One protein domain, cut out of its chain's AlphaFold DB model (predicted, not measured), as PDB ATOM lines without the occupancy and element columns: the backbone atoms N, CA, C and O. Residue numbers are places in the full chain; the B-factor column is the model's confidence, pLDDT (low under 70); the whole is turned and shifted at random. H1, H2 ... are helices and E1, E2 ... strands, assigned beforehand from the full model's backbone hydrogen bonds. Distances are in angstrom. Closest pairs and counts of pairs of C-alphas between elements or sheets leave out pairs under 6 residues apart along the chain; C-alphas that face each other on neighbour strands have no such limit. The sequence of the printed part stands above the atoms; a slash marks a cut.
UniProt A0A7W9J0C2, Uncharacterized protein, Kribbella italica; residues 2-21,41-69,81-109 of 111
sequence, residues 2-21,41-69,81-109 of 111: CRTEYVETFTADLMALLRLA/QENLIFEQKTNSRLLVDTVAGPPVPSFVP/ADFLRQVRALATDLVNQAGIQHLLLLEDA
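AT A GLANCE: This is residues 2 to 21, 41 to 69 and 81 to 109 of the 111 residues of an uncharacterized protein of Kribbella italica (UniProt A0A7W9J0C2). Picture a flat T: the long hairpin E1-E2 makes the crossbar, and the helices H1 and H2, packed on each other, make the stem, with the start of H1 near the middle of E1. After H2, residues 97 to 109 turn back from the hairpin as an unnamed tail. The printed part has 78 residues, in the order H1, E1, E2, H2, with an antiparallel sheet E1 - E2; its class is mixed, helices and strands. It is only just compact, close to loose, with a radius of gyration of the C-alphas of 13.5 A and spans of 36 by 35 by 16 A.

HOW THE PARTS SIT: Start at residues 2 to 3, a short parallel pairing with residues 46 to 47 of E1, residues 44 to 52. H1, residues 4 to 21, follows; its closest C-alpha to E1 is that of Thr 4, 5.6 A from that of Gln 48. E1 forms a hairpin with E2, residues 55 to 64, antiparallel at 154 degrees; look for N 48 and O 59 at 3.0 A and N 61 and O 46 at 2.8 A, within hydrogen-bond range. H1 and E2 are apart. H2, residues 81 to 96, touches H1, closest at the C-alphas of Glu 8 and Ala 91, 5.6 A. They run opposite ways at a steep tilt of 40 degrees. E1 and H2 are only just apart, closest 8.2 A. In H1 and H2 every O i to N i+4 pair is within hydrogen-bond range.

IN THESE COORDINATES: Find C-alpha 4 at (149.217, 162.560, 174.932); from there H1 runs 25.6 A to Ala 21. E1 spans 24.8 A from Leu 44 to Ser 52, and E2 26.5 A from Leu 55 to Val 64. H2 runs 22.0 A from Ala 81 to C-alpha 96 at (145.110, 164.316, 165.659).

THE WHOLE: The C-alphas farthest apart, of Ala 21 and Leu 54, are 42.9 A apart. Residues 22 to 40 and 70 to 80 are not printed; the C-alpha gaps are 36.1 A from 21 to 41 and 25.1 A from 69 to 81. The link from E1 to E2 is tight. Mean pLDDT of the printed part is 86.8; residues 50 to 57 and 108 to 109 are under 70.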
ATOM      1  N   CYS A   2     146.261 155.807 176.570       88.19
ATOM      2  CA  CYS A   2     147.549 156.419 176.239       88.19
ATOM      3  C   CYS A   2     147.476 157.919 176.533       88.19
ATOM      4  O   CYS A   2     146.544 158.586 176.104       88.19
ATOM      5  N   ARG A   3     148.436 158.464 177.278       90.88
ATOM      6  CA  ARG A   3     148.448 159.896 177.605       90.88
ATOM      7  C   ARG A   3     149.168 160.651 176.492       90.88
ATOM      8  O   ARG A   3     150.221 160.196 176.050       90.88
ATOM      9  N   THR A   4     148.636 161.792 176.055       91.56
ATOM     10  CA  THR A   4     149.217 162.560 174.932       91.56
ATOM     11  C   THR A   4     150.670 162.955 175.182       91.56
ATOM     12  O   THR A   4     151.496 162.853 174.283       91.56
ATOM     13  N   GLU A   5     151.010 163.277 176.433       91.69
ATOM     14  CA  GLU A   5     152.376 163.592 176.868       91.69
ATOM     15  C   GLU A   5     153.392 162.479 176.546       91.69
ATOM     16  O   GLU A   5     154.560 162.773 176.293       91.69
ATOM     17  N   TYR A   6     152.971 161.208 176.497       93.56
ATOM     18  CA  TYR A   6     153.848 160.105 176.096       93.56
ATOM     19  C   TYR A   6     154.139 160.115 174.598       93.56
ATOM     20  O   TYR A   6     155.264 159.824 174.206       93.56
ATOM     21  N   VAL A   7     153.162 160.490 173.770       94.06
ATOM     22  CA  VAL A   7     153.361 160.629 172.321       94.06
ATOM     23  C   VAL A   7     154.251 161.825 172.016       94.06
ATOM     24  O   VAL A   7     155.164 161.713 171.202       94.06
ATOM     25  N   GLU A   8     154.050 162.942 172.711       94.56
ATOM     26  CA  GLU A   8     154.894 164.132 172.579       94.56
ATOM     27  C   GLU A   8     156.344 163.847 172.981       94.56
ATOM     28  O   GLU A   8     157.265 164.149 172.222       94.56
ATOM     29  N   THR A   9     156.544 163.196 174.131       95.62
ATOM     30  CA  THR A   9     157.880 162.823 174.623       95.62
ATOM     31  C   THR A   9     158.558 161.847 173.666       95.62
ATOM     32  O   THR A   9     159.686 162.083 173.245       95.62
ATOM     33  N   PHE A  10     157.849 160.790 173.252       96.19
ATOM     34  CA  PHE A  10     158.370 159.827 172.286       96.19
ATOM     35  C   PHE A  10     158.768 160.499 170.967       96.19
ATOM     36  O   PHE A  10     159.826 160.197 170.421       96.19
ATOM     37  N   THR A  11     157.947 161.424 170.465       96.12
ATOM     38  CA  THR A  11     158.232 162.140 169.215       96.12
ATOM     39  C   THR A  11     159.478 163.008 169.357       96.12
ATOM     40  O   THR A  11     160.343 162.976 168.484       96.12
ATOM     41  N   ALA A  12     159.606 163.746 170.462       96.25
ATOM     42  CA  ALA A  12     160.780 164.568 170.737       96.25
ATOM     43  C   ALA A  12     162.061 163.724 170.826       96.25
ATOM     44  O   ALA A  12     163.054 164.049 170.172       96.25
ATOM     45  N   ASP A  13     162.019 162.614 171.566       97.19
ATOM     46  CA  ASP A  13     163.154 161.704 171.735       97.19
ATOM     47  C   ASP A  13     163.550 161.042 170.409       97.19
ATOM     48  O   ASP A  13     164.726 161.043 170.038       97.19
ATOM     49  N   LEU A  14     162.576 160.519 169.657       95.94
ATOM     50  CA  LEU A  14     162.805 159.908 168.348       95.94
ATOM     51  C   LEU A  14     163.464 160.901 167.390       95.94
ATOM     52  O   LEU A  14     164.468 160.578 166.758       95.94
ATOM     53  N   MET A  15     162.917 162.111 167.293       94.69
ATOM     54  CA  MET A  15     163.436 163.141 166.401       94.69
ATOM     55  C   MET A  15     164.845 163.569 166.820       94.69
ATOM     56  O   MET A  15     165.736 163.642 165.974       94.69
ATOM     57  N   ALA A  16     165.096 163.782 168.115       94.25
ATOM     58  CA  ALA A  16     166.435 164.088 168.611       94.25
ATOM     59  C   ALA A  16     167.442 162.991 168.224       94.25
ATOM     60  O   ALA A  16     168.504 163.295 167.674       94.25
ATOM     61  N   LEU A  17     167.086 161.719 168.434       94.50
ATOM     62  CA  LEU A  17     167.915 160.575 168.049       94.50
ATOM     63  C   LEU A  17     168.151 160.505 166.537       94.50
ATOM     64  O   LEU A  17     169.280 160.250 166.122       94.50
ATOM     65  N   LEU A  18     167.129 160.768 165.718       92.38
ATOM     66  CA  LEU A  18     167.264 160.842 164.262       92.38
ATOM     67  C   LEU A  18     168.256 161.933 163.856       92.38
ATOM     68  O   LEU A  18     169.174 161.668 163.087       92.38
ATOM     69  N   ARG A  19     168.151 163.134 164.434       91.88
ATOM     70  CA  ARG A  19     169.071 164.241 164.134       91.88
ATOM     71  C   ARG A  19     170.520 163.897 164.479       91.88
ATOM     72  O   ARG A  19     171.426 164.157 163.692       91.88
ATOM     73  N   LEU A  20     170.734 163.259 165.630       91.88
ATOM     74  CA  LEU A  20     172.039 162.745 166.052       91.88
ATOM     75  C   LEU A  20     172.569 161.651 165.108       91.88
ATOM     76  O   LEU A  20     173.752 161.655 164.767       91.88
ATOM     77  N   ALA A  21     171.710 160.726 164.677       89.62
ATOM     78  CA  ALA A  21     172.081 159.609 163.808       89.62
ATOM     79  C   ALA A  21     172.362 160.031 162.356       89.62
ATOM     80  O   ALA A  21     173.147 159.368 161.673       89.62
ATOM     81  N   GLN A  41     142.283 144.664 174.167       87.06
ATOM     82  CA  GLN A  41     140.991 144.144 173.699       87.06
ATOM     83  C   GLN A  41     139.957 145.254 173.452       87.06
ATOM     84  O   GLN A  41     139.053 145.088 172.641       87.06
ATOM     85  N   GLU A  42     140.098 146.371 174.165       91.12
ATOM     86  CA  GLU A  42     139.298 147.587 174.010       91.12
ATOM     87  C   GLU A  42     139.966 148.540 173.012       91.12
ATOM     88  O   GLU A  42     141.179 148.481 172.812       91.12
ATOM     89  N   ASN A  43     139.204 149.478 172.449       92.56
ATOM     90  CA  ASN A  43     139.762 150.528 171.595       92.56
ATOM     91  C   ASN A  43     140.798 151.380 172.353       92.56
ATOM     92  O   ASN A  43     140.678 151.628 173.557       92.56
ATOM     93  N   LEU A  44     141.804 151.880 171.632       93.25
ATOM     94  CA  LEU A  44     142.774 152.813 172.194       93.25
ATOM     95  C   LEU A  44     142.063 154.126 172.540       93.25
ATOM     96  O   LEU A  44     141.403 154.723 171.699       93.25
ATOM     97  N   ILE A  45     142.207 154.592 173.776       92.81
ATOM     98  CA  ILE A  45     141.682 155.887 174.220       92.81
ATOM     99  C   ILE A  45     142.860 156.764 174.605       92.81
ATOM    100  O   ILE A  45     143.717 156.334 175.389       92.81
ATOM    101  N   PHE A  46     142.881 157.977 174.060       92.00
ATOM    102  CA  PHE A  46     143.850 158.988 174.442       92.00
ATOM    103  C   PHE A  46     143.334 159.841 175.588       92.00
ATOM    104  O   PHE A  46     142.151 160.151 175.664       92.00
ATOM    105  N   GLU A  47     144.248 160.244 176.453       90.94
ATOM    106  CA  GLU A  47     143.975 161.090 177.602       90.94
ATOM    107  C   GLU A  47     144.826 162.351 177.530       90.94
ATOM    108  O   GLU A  47     146.055 162.278 177.437       90.94
ATOM    109  N   GLN A  48     144.171 163.505 177.622       84.56
ATOM    110  CA  GLN A  48     144.833 164.800 177.663       84.56
ATOM    111  C   GLN A  48     144.624 165.444 179.031       84.56
ATOM    112  O   GLN A  48     143.499 165.528 179.530       84.56
ATOM    113  N   LYS A  49     145.709 165.928 179.643       83.06
ATOM    114  CA  LYS A  49     145.595 166.813 180.807       83.06
ATOM    115  C   LYS A  49     144.985 168.134 180.351       83.06
ATOM    116  O   LYS A  49     145.517 168.770 179.448       83.06
ATOM    117  N   THR A  50     143.922 168.575 181.011       69.31
ATOM    118  CA  THR A  50     143.426 169.944 180.869       69.31
ATOM    119  C   THR A  50     143.867 170.763 182.073       69.31
ATOM    120  O   THR A  50     143.710 170.353 183.226       69.31
ATOM    121  N   ASN A  51     144.465 171.923 181.809       57.53
ATOM    122  CA  ASN A  51     144.931 172.822 182.855       57.53
ATOM    123  C   ASN A  51     143.830 173.845 183.165       57.53
ATOM    124  O   ASN A  51     143.879 175.002 182.748       57.53
ATOM    125  N   SER A  52     142.785 173.405 183.870       56.09
ATOM    126  CA  SER A  52     141.802 174.336 184.427       56.09
ATOM    127  C   SER A  52     142.385 174.954 185.702       56.09
ATOM    128  O   SER A  52     142.966 174.250 186.524       56.09
ATOM    129  N   ARG A  53     142.244 176.277 185.880       52.75
ATOM    130  CA  ARG A  53     142.895 177.098 186.931       52.75
ATOM    131  C   ARG A  53     142.737 176.622 188.392       52.75
ATOM    132  O   ARG A  53     143.307 177.260 189.272       52.75
ATOM    133  N   LEU A  54     141.984 175.558 188.677       49.22
ATOM    134  CA  LEU A  54     141.811 175.013 190.026       49.22
ATOM    135  C   LEU A  54     141.941 173.483 190.153       49.22
ATOM    136  O   LEU A  54     142.041 173.015 191.285       49.22
ATOM    137  N   LEU A  55     141.972 172.702 189.064       54.66
ATOM    138  CA  LEU A  55     142.089 171.237 189.114       54.66
ATOM    139  C   LEU A  55     142.791 170.705 187.856       54.66
ATOM    140  O   LEU A  55     142.433 171.086 186.738       54.66
ATOM    141  N   VAL A  56     143.755 169.794 188.051       58.97
ATOM    142  CA  VAL A  56     144.271 168.943 186.970       58.97
ATOM    143  C   VAL A  56     143.204 167.895 186.700       58.97
ATOM    144  O   VAL A  56     143.023 166.981 187.504       58.97
ATOM    145  N   ASP A  57     142.497 168.054 185.590       69.19
ATOM    146  CA  ASP A  57     141.549 167.057 185.111       69.19
ATOM    147  C   ASP A  57     142.138 166.351 183.884       69.19
ATOM    148  O   ASP A  57     142.971 166.909 183.161       69.19
ATOM    149  N   THR A  58     141.760 165.094 183.680       77.06
ATOM    150  CA  THR A  58     142.181 164.306 182.519       77.06
ATOM    151  C   THR A  58     140.954 164.004 181.687       77.06
ATOM    152  O   THR A  58     140.038 163.324 182.142       77.06
ATOM    153  N   VAL A  59     140.933 164.515 180.460       82.00
ATOM    154  CA  VAL A  59     139.819 164.305 179.539       82.00
ATOM    155  C   VAL A  59     140.183 163.167 178.595       82.00
ATOM    156  O   VAL A  59     141.217 163.209 177.924       82.00
ATOM    157  N   ALA A  60     139.329 162.148 178.557       85.62
ATOM    158  CA  ALA A  60     139.418 161.079 177.575       85.62
ATOM    159  C   ALA A  60     138.885 161.566 176.220       85.62
ATOM    160  O   ALA A  60     137.786 162.118 176.131       85.62
ATOM    161  N   GLY A  61     139.666 161.347 175.169       85.19
ATOM    162  CA  GLY A  61     139.251 161.545 173.787       85.19
ATOM    163  C   GLY A  61     138.328 160.427 173.281       85.19
ATOM    164  O   GLY A  61     138.066 159.449 173.991       85.19
ATOM    165  N   PRO A  62     137.826 160.544 172.040       90.44
ATOM    166  CA  PRO A  62     137.074 159.477 171.391       90.44
ATOM    167  C   PRO A  62     137.905 158.183 171.263       90.44
ATOM    168  O   PRO A  62     139.134 158.239 171.157       90.44
ATOM    169  N   PRO A  63     137.257 157.004 171.230       92.19
ATOM    170  CA  PRO A  63     137.950 155.745 170.982       92.19
ATOM    171  C   PRO A  63     138.581 155.707 169.585       92.19
ATOM    172  O   PRO A  63     137.934 156.053 168.599       92.19
ATOM    173  N   VAL A  64     139.810 155.203 169.503       93.38
ATOM    174  CA  VAL A  64     140.578 154.964 168.277       93.38
ATOM    175  C   VAL A  64     140.624 153.448 168.032       93.38
ATOM    176  O   VAL A  64     141.365 152.742 168.722       93.38
ATOM    177  N   PRO A  65     139.827 152.907 167.088       89.19
ATOM    178  CA  PRO A  65     139.767 151.463 166.837       89.19
ATOM    179  C   PRO A  65     141.050 150.907 166.218       89.19
ATOM    180  O   PRO A  65     141.437 149.771 166.473       89.19
ATOM    181  N   SER A  66     141.711 151.718 165.394       88.75
ATOM    182  CA  SER A  66     142.977 151.387 164.750       88.75
ATOM    183  C   SER A  66     143.786 152.658 164.554       88.75
ATOM    184  O   SER A  66     143.277 153.621 163.980       88.75
ATOM    185  N   PHE A  67     145.037 152.646 164.999       92.56
ATOM    186  CA  PHE A  67     145.968 153.734 164.744       92.56
ATOM    187  C   PHE A  67     146.636 153.526 163.382       92.56
ATOM    188  O   PHE A  67     147.152 152.442 163.104       92.56
ATOM    189  N   VAL A  68     146.633 154.548 162.530       93.50
ATOM    190  CA  VAL A  68     147.280 154.503 161.214       93.50
ATOM    191  C   VAL A  68     148.695 155.069 161.349       93.50
ATOM    192  O   VAL A  68     148.844 156.200 161.805       93.50
ATOM    193  N   PRO A  69     149.758 154.336 160.983       95.88
ATOM    194  CA  PRO A  69     151.102 154.899 161.001       95.88
ATOM    195  C   PRO A  69     151.219 156.119 160.079       95.88
ATOM    196  O   PRO A  69     150.699 156.119 158.965       95.88
ATOM    197  N   ALA A  81     164.907 175.920 164.815       91.81
ATOM    198  CA  ALA A  81     163.518 176.351 164.730       91.81
ATOM    199  C   ALA A  81     162.758 175.520 163.691       91.81
ATOM    200  O   ALA A  81     161.646 175.062 163.952       91.81
ATOM    201  N   ASP A  82     163.358 175.298 162.527       91.56
ATOM    202  CA  ASP A  82     162.837 174.449 161.460       91.56
ATOM    203  C   ASP A  82     162.714 173.000 161.926       91.56
ATOM    204  O   ASP A  82     161.702 172.342 161.673       91.56
ATOM    205  N   PHE A  83     163.714 172.510 162.656       92.56
ATOM    206  CA  PHE A  83     163.688 171.183 163.247       92.56
ATOM    207  C   PHE A  83     162.562 171.051 164.279       92.56
ATOM    208  O   PHE A  83     161.748 170.133 164.185       92.56
ATOM    209  N   LEU A  84     162.438 171.998 165.216       93.88
ATOM    210  CA  LEU A  84     161.386 171.974 166.235       93.88
ATOM    211  C   LEU A  84     159.977 172.043 165.624       93.88
ATOM    212  O   LEU A  84     159.074 171.352 166.097       93.88
ATOM    213  N   ARG A  85     159.780 172.809 164.541       94.06
ATOM    214  CA  ARG A  85     158.498 172.824 163.813       94.06
ATOM    215  C   ARG A  85     158.150 171.455 163.230       94.06
ATOM    216  O   ARG A  85     156.989 171.065 163.289       94.06
ATOM    217  N   GLN A  86     159.132 170.706 162.728       95.38
ATOM    218  CA  GLN A  86     158.912 169.338 162.246       95.38
ATOM    219  C   GLN A  86     158.560 168.372 163.387       95.38
ATOM    220  O   GLN A  86     157.658 167.554 163.230       95.38
ATOM    221  N   VAL A  87     159.215 168.499 164.551       95.62
ATOM    222  CA  VAL A  87     158.884 167.712 165.757       95.62
ATOM    223  C   VAL A  87     157.434 167.953 166.175       95.62
ATOM    224  O   VAL A  87     156.685 167.000 166.389       95.62
ATOM    225  N   ARG A  88     157.025 169.226 166.247       94.94
ATOM    226  CA  ARG A  88     155.648 169.618 166.575       94.94
ATOM    227  C   ARG A  88     154.654 169.089 165.555       94.94
ATOM    228  O   ARG A  88     153.660 168.500 165.951       94.94
ATOM    229  N   ALA A  89     154.922 169.262 164.262       94.62
ATOM    230  CA  ALA A  89     154.030 168.791 163.206       94.62
ATOM    231  C   ALA A  89     153.779 167.279 163.308       94.62
ATOM    232  O   ALA A  89     152.627 166.856 163.350       94.62
ATOM    233  N   LEU A  90     154.841 166.480 163.462       95.62
ATOM    234  CA  LEU A  90     154.709 165.031 163.620       95.62
ATOM    235  C   LEU A  90     153.933 164.656 164.893       95.62
ATOM    236  O   LEU A  90     153.060 163.791 164.845       95.62
ATOM    237  N   ALA A  91     154.209 165.316 166.023       95.31
ATOM    238  CA  ALA A  91     153.478 165.070 167.264       95.31
ATOM    239  C   ALA A  91     151.985 165.409 167.116       95.31
ATOM    240  O   ALA A  91     151.137 164.612 167.522       95.31
ATOM    241  N   THR A  92     151.668 166.549 166.494       94.50
ATOM    242  CA  THR A  92     150.297 166.988 166.199       94.50
ATOM    243  C   THR A  92     149.581 165.978 165.313       94.50
ATOM    244  O   THR A  92     148.468 165.571 165.636       94.50
ATOM    245  N   ASP A  93     150.217 165.502 164.243       94.38
ATOM    246  CA  ASP A  93     149.618 164.510 163.350       94.38
ATOM    247  C   ASP A  93     149.311 163.192 164.080       94.38
ATOM    248  O   ASP A  93     148.247 162.600 163.877       94.38
ATOM    249  N   LEU A  94     150.195 162.754 164.985       94.31
ATOM    250  CA  LEU A  94     149.978 161.549 165.791       94.31
ATOM    251  C   LEU A  94     148.783 161.699 166.743       94.31
ATOM    252  O   LEU A  94     147.956 160.789 166.829       94.31
ATOM    253  N   VAL A  95     148.657 162.831 167.445       92.81
ATOM    254  CA  VAL A  95     147.541 163.049 168.388       92.81
ATOM    255  C   VAL A  95     146.226 163.421 167.689       92.81
ATOM    256  O   VAL A  95     145.151 163.112 168.210       92.81
ATOM    257  N   ASN A  96     146.281 163.980 166.475       92.56
ATOM    258  CA  ASN A  96     145.110 164.316 165.659       92.56
ATOM    259  C   ASN A  96     144.231 163.093 165.362       92.56
ATOM    260  O   ASN A  96     143.008 163.218 165.288       92.56
ATOM    261  N   GLN A  97     144.818 161.896 165.253       89.62
ATOM    262  CA  GLN A  97     144.052 160.653 165.069       89.62
ATOM    263  C   GLN A  97     143.140 160.324 166.252       89.62
ATOM    264  O   GLN A  97     142.158 159.600 166.099       89.62
ATOM    265  N   ALA A  98     143.440 160.882 167.421       88.19
ATOM    266  CA  ALA A  98     142.617 160.778 168.612       88.19
ATOM    267  C   ALA A  98     141.662 161.968 168.795       88.19
ATOM    268  O   ALA A  98     141.059 162.110 169.855       88.19
ATOM    269  N   GLY A  99     141.527 162.841 167.789       86.62
ATOM    270  CA  GLY A  99     140.705 164.051 167.865       86.62
ATOM    271  C   GLY A  99     141.300 165.158 168.742       86.62
ATOM    272  O   GLY A  99     140.571 166.058 169.153       86.62
ATOM    273  N   ILE A 100     142.599 165.093 169.045       85.94
ATOM    274  CA  ILE A 100     143.309 166.048 169.902       85.94
ATOM    275  C   ILE A 100     144.135 166.979 169.022       85.94
ATOM    276  O   ILE A 100     144.896 166.506 168.192       85.94
ATOM    277  N   GLN A 101     143.997 168.292 169.218       81.19
ATOM    278  CA  GLN A 101     144.629 169.308 168.356       81.19
ATOM    279  C   GLN A 101     145.739 170.108 169.046       81.19
ATOM    280  O   GLN A 101     146.481 170.828 168.384       81.19
ATOM    281  N   HIS A 102     145.843 170.019 170.372       82.62
ATOM    282  CA  HIS A 102     146.786 170.812 171.156       82.62
ATOM    283  C   HIS A 102     147.835 169.910 171.801       82.62
ATOM    284  O   HIS A 102     147.488 168.905 172.421       82.62
ATOM    285  N   LEU A 103     149.101 170.296 171.668       85.81
ATOM    286  CA  LEU A 103     150.237 169.693 172.364       85.81
ATOM    287  C   LEU A 103     150.406 170.364 173.734       85.81
ATOM    288  O   LEU A 103     150.096 171.544 173.863       85.81
ATOM    289  N   LEU A 104     150.860 169.623 174.747       86.62
ATOM    290  CA  LEU A 104     151.046 170.124 176.120       86.62
ATOM    291  C   LEU A 104     152.515 170.375 176.482       86.62
ATOM    292  O   LEU A 104     152.827 171.263 177.266       86.62
ATOM    293  N   LEU A 105     153.420 169.541 175.983       87.69
ATOM    294  CA  LEU A 105     154.858 169.616 176.243       87.69
ATOM    295  C   LEU A 105     155.588 170.335 175.113       87.69
ATOM    296  O   LEU A 105     156.571 171.032 175.350       87.69
ATOM    297  N   LEU A 106     155.105 170.153 173.885       86.56
ATOM    298  CA  LEU A 106     155.664 170.748 172.676       86.56
ATOM    299  C   LEU A 106     154.924 172.032 172.263       86.56
ATOM    300  O   LEU A 106     154.907 172.364 171.078       86.56
ATOM    301  N   GLU A 107     154.323 172.749 173.221       77.19
ATOM    302  CA  GLU A 107     153.626 174.026 173.001       77.19
ATOM    303  C   GLU A 107     154.491 175.026 172.222       77.19
ATOM    304  O   GLU A 107     155.726 175.001 172.302       77.19
ATOM    305  N   ASP A 108     153.844 175.910 171.458       65.19
ATOM    306  CA  ASP A 108     154.527 177.020 170.801       65.19
ATOM    307  C   ASP A 108     155.213 177.929 171.826       65.19
ATOM    308  O   ASP A 108     154.749 178.099 172.955       65.19
ATOM    309  N   ALA A 109     156.357 178.502 171.438       54.41
ATOM    310  CA  ALA A 109     156.938 179.559 172.254       54.41
ATOM    311  C   ALA A 109     155.945 180.732 172.249       54.41
ATOM    312  O   ALA A 109     155.403 181.025 171.183       54.41
TER     313      ALA A 109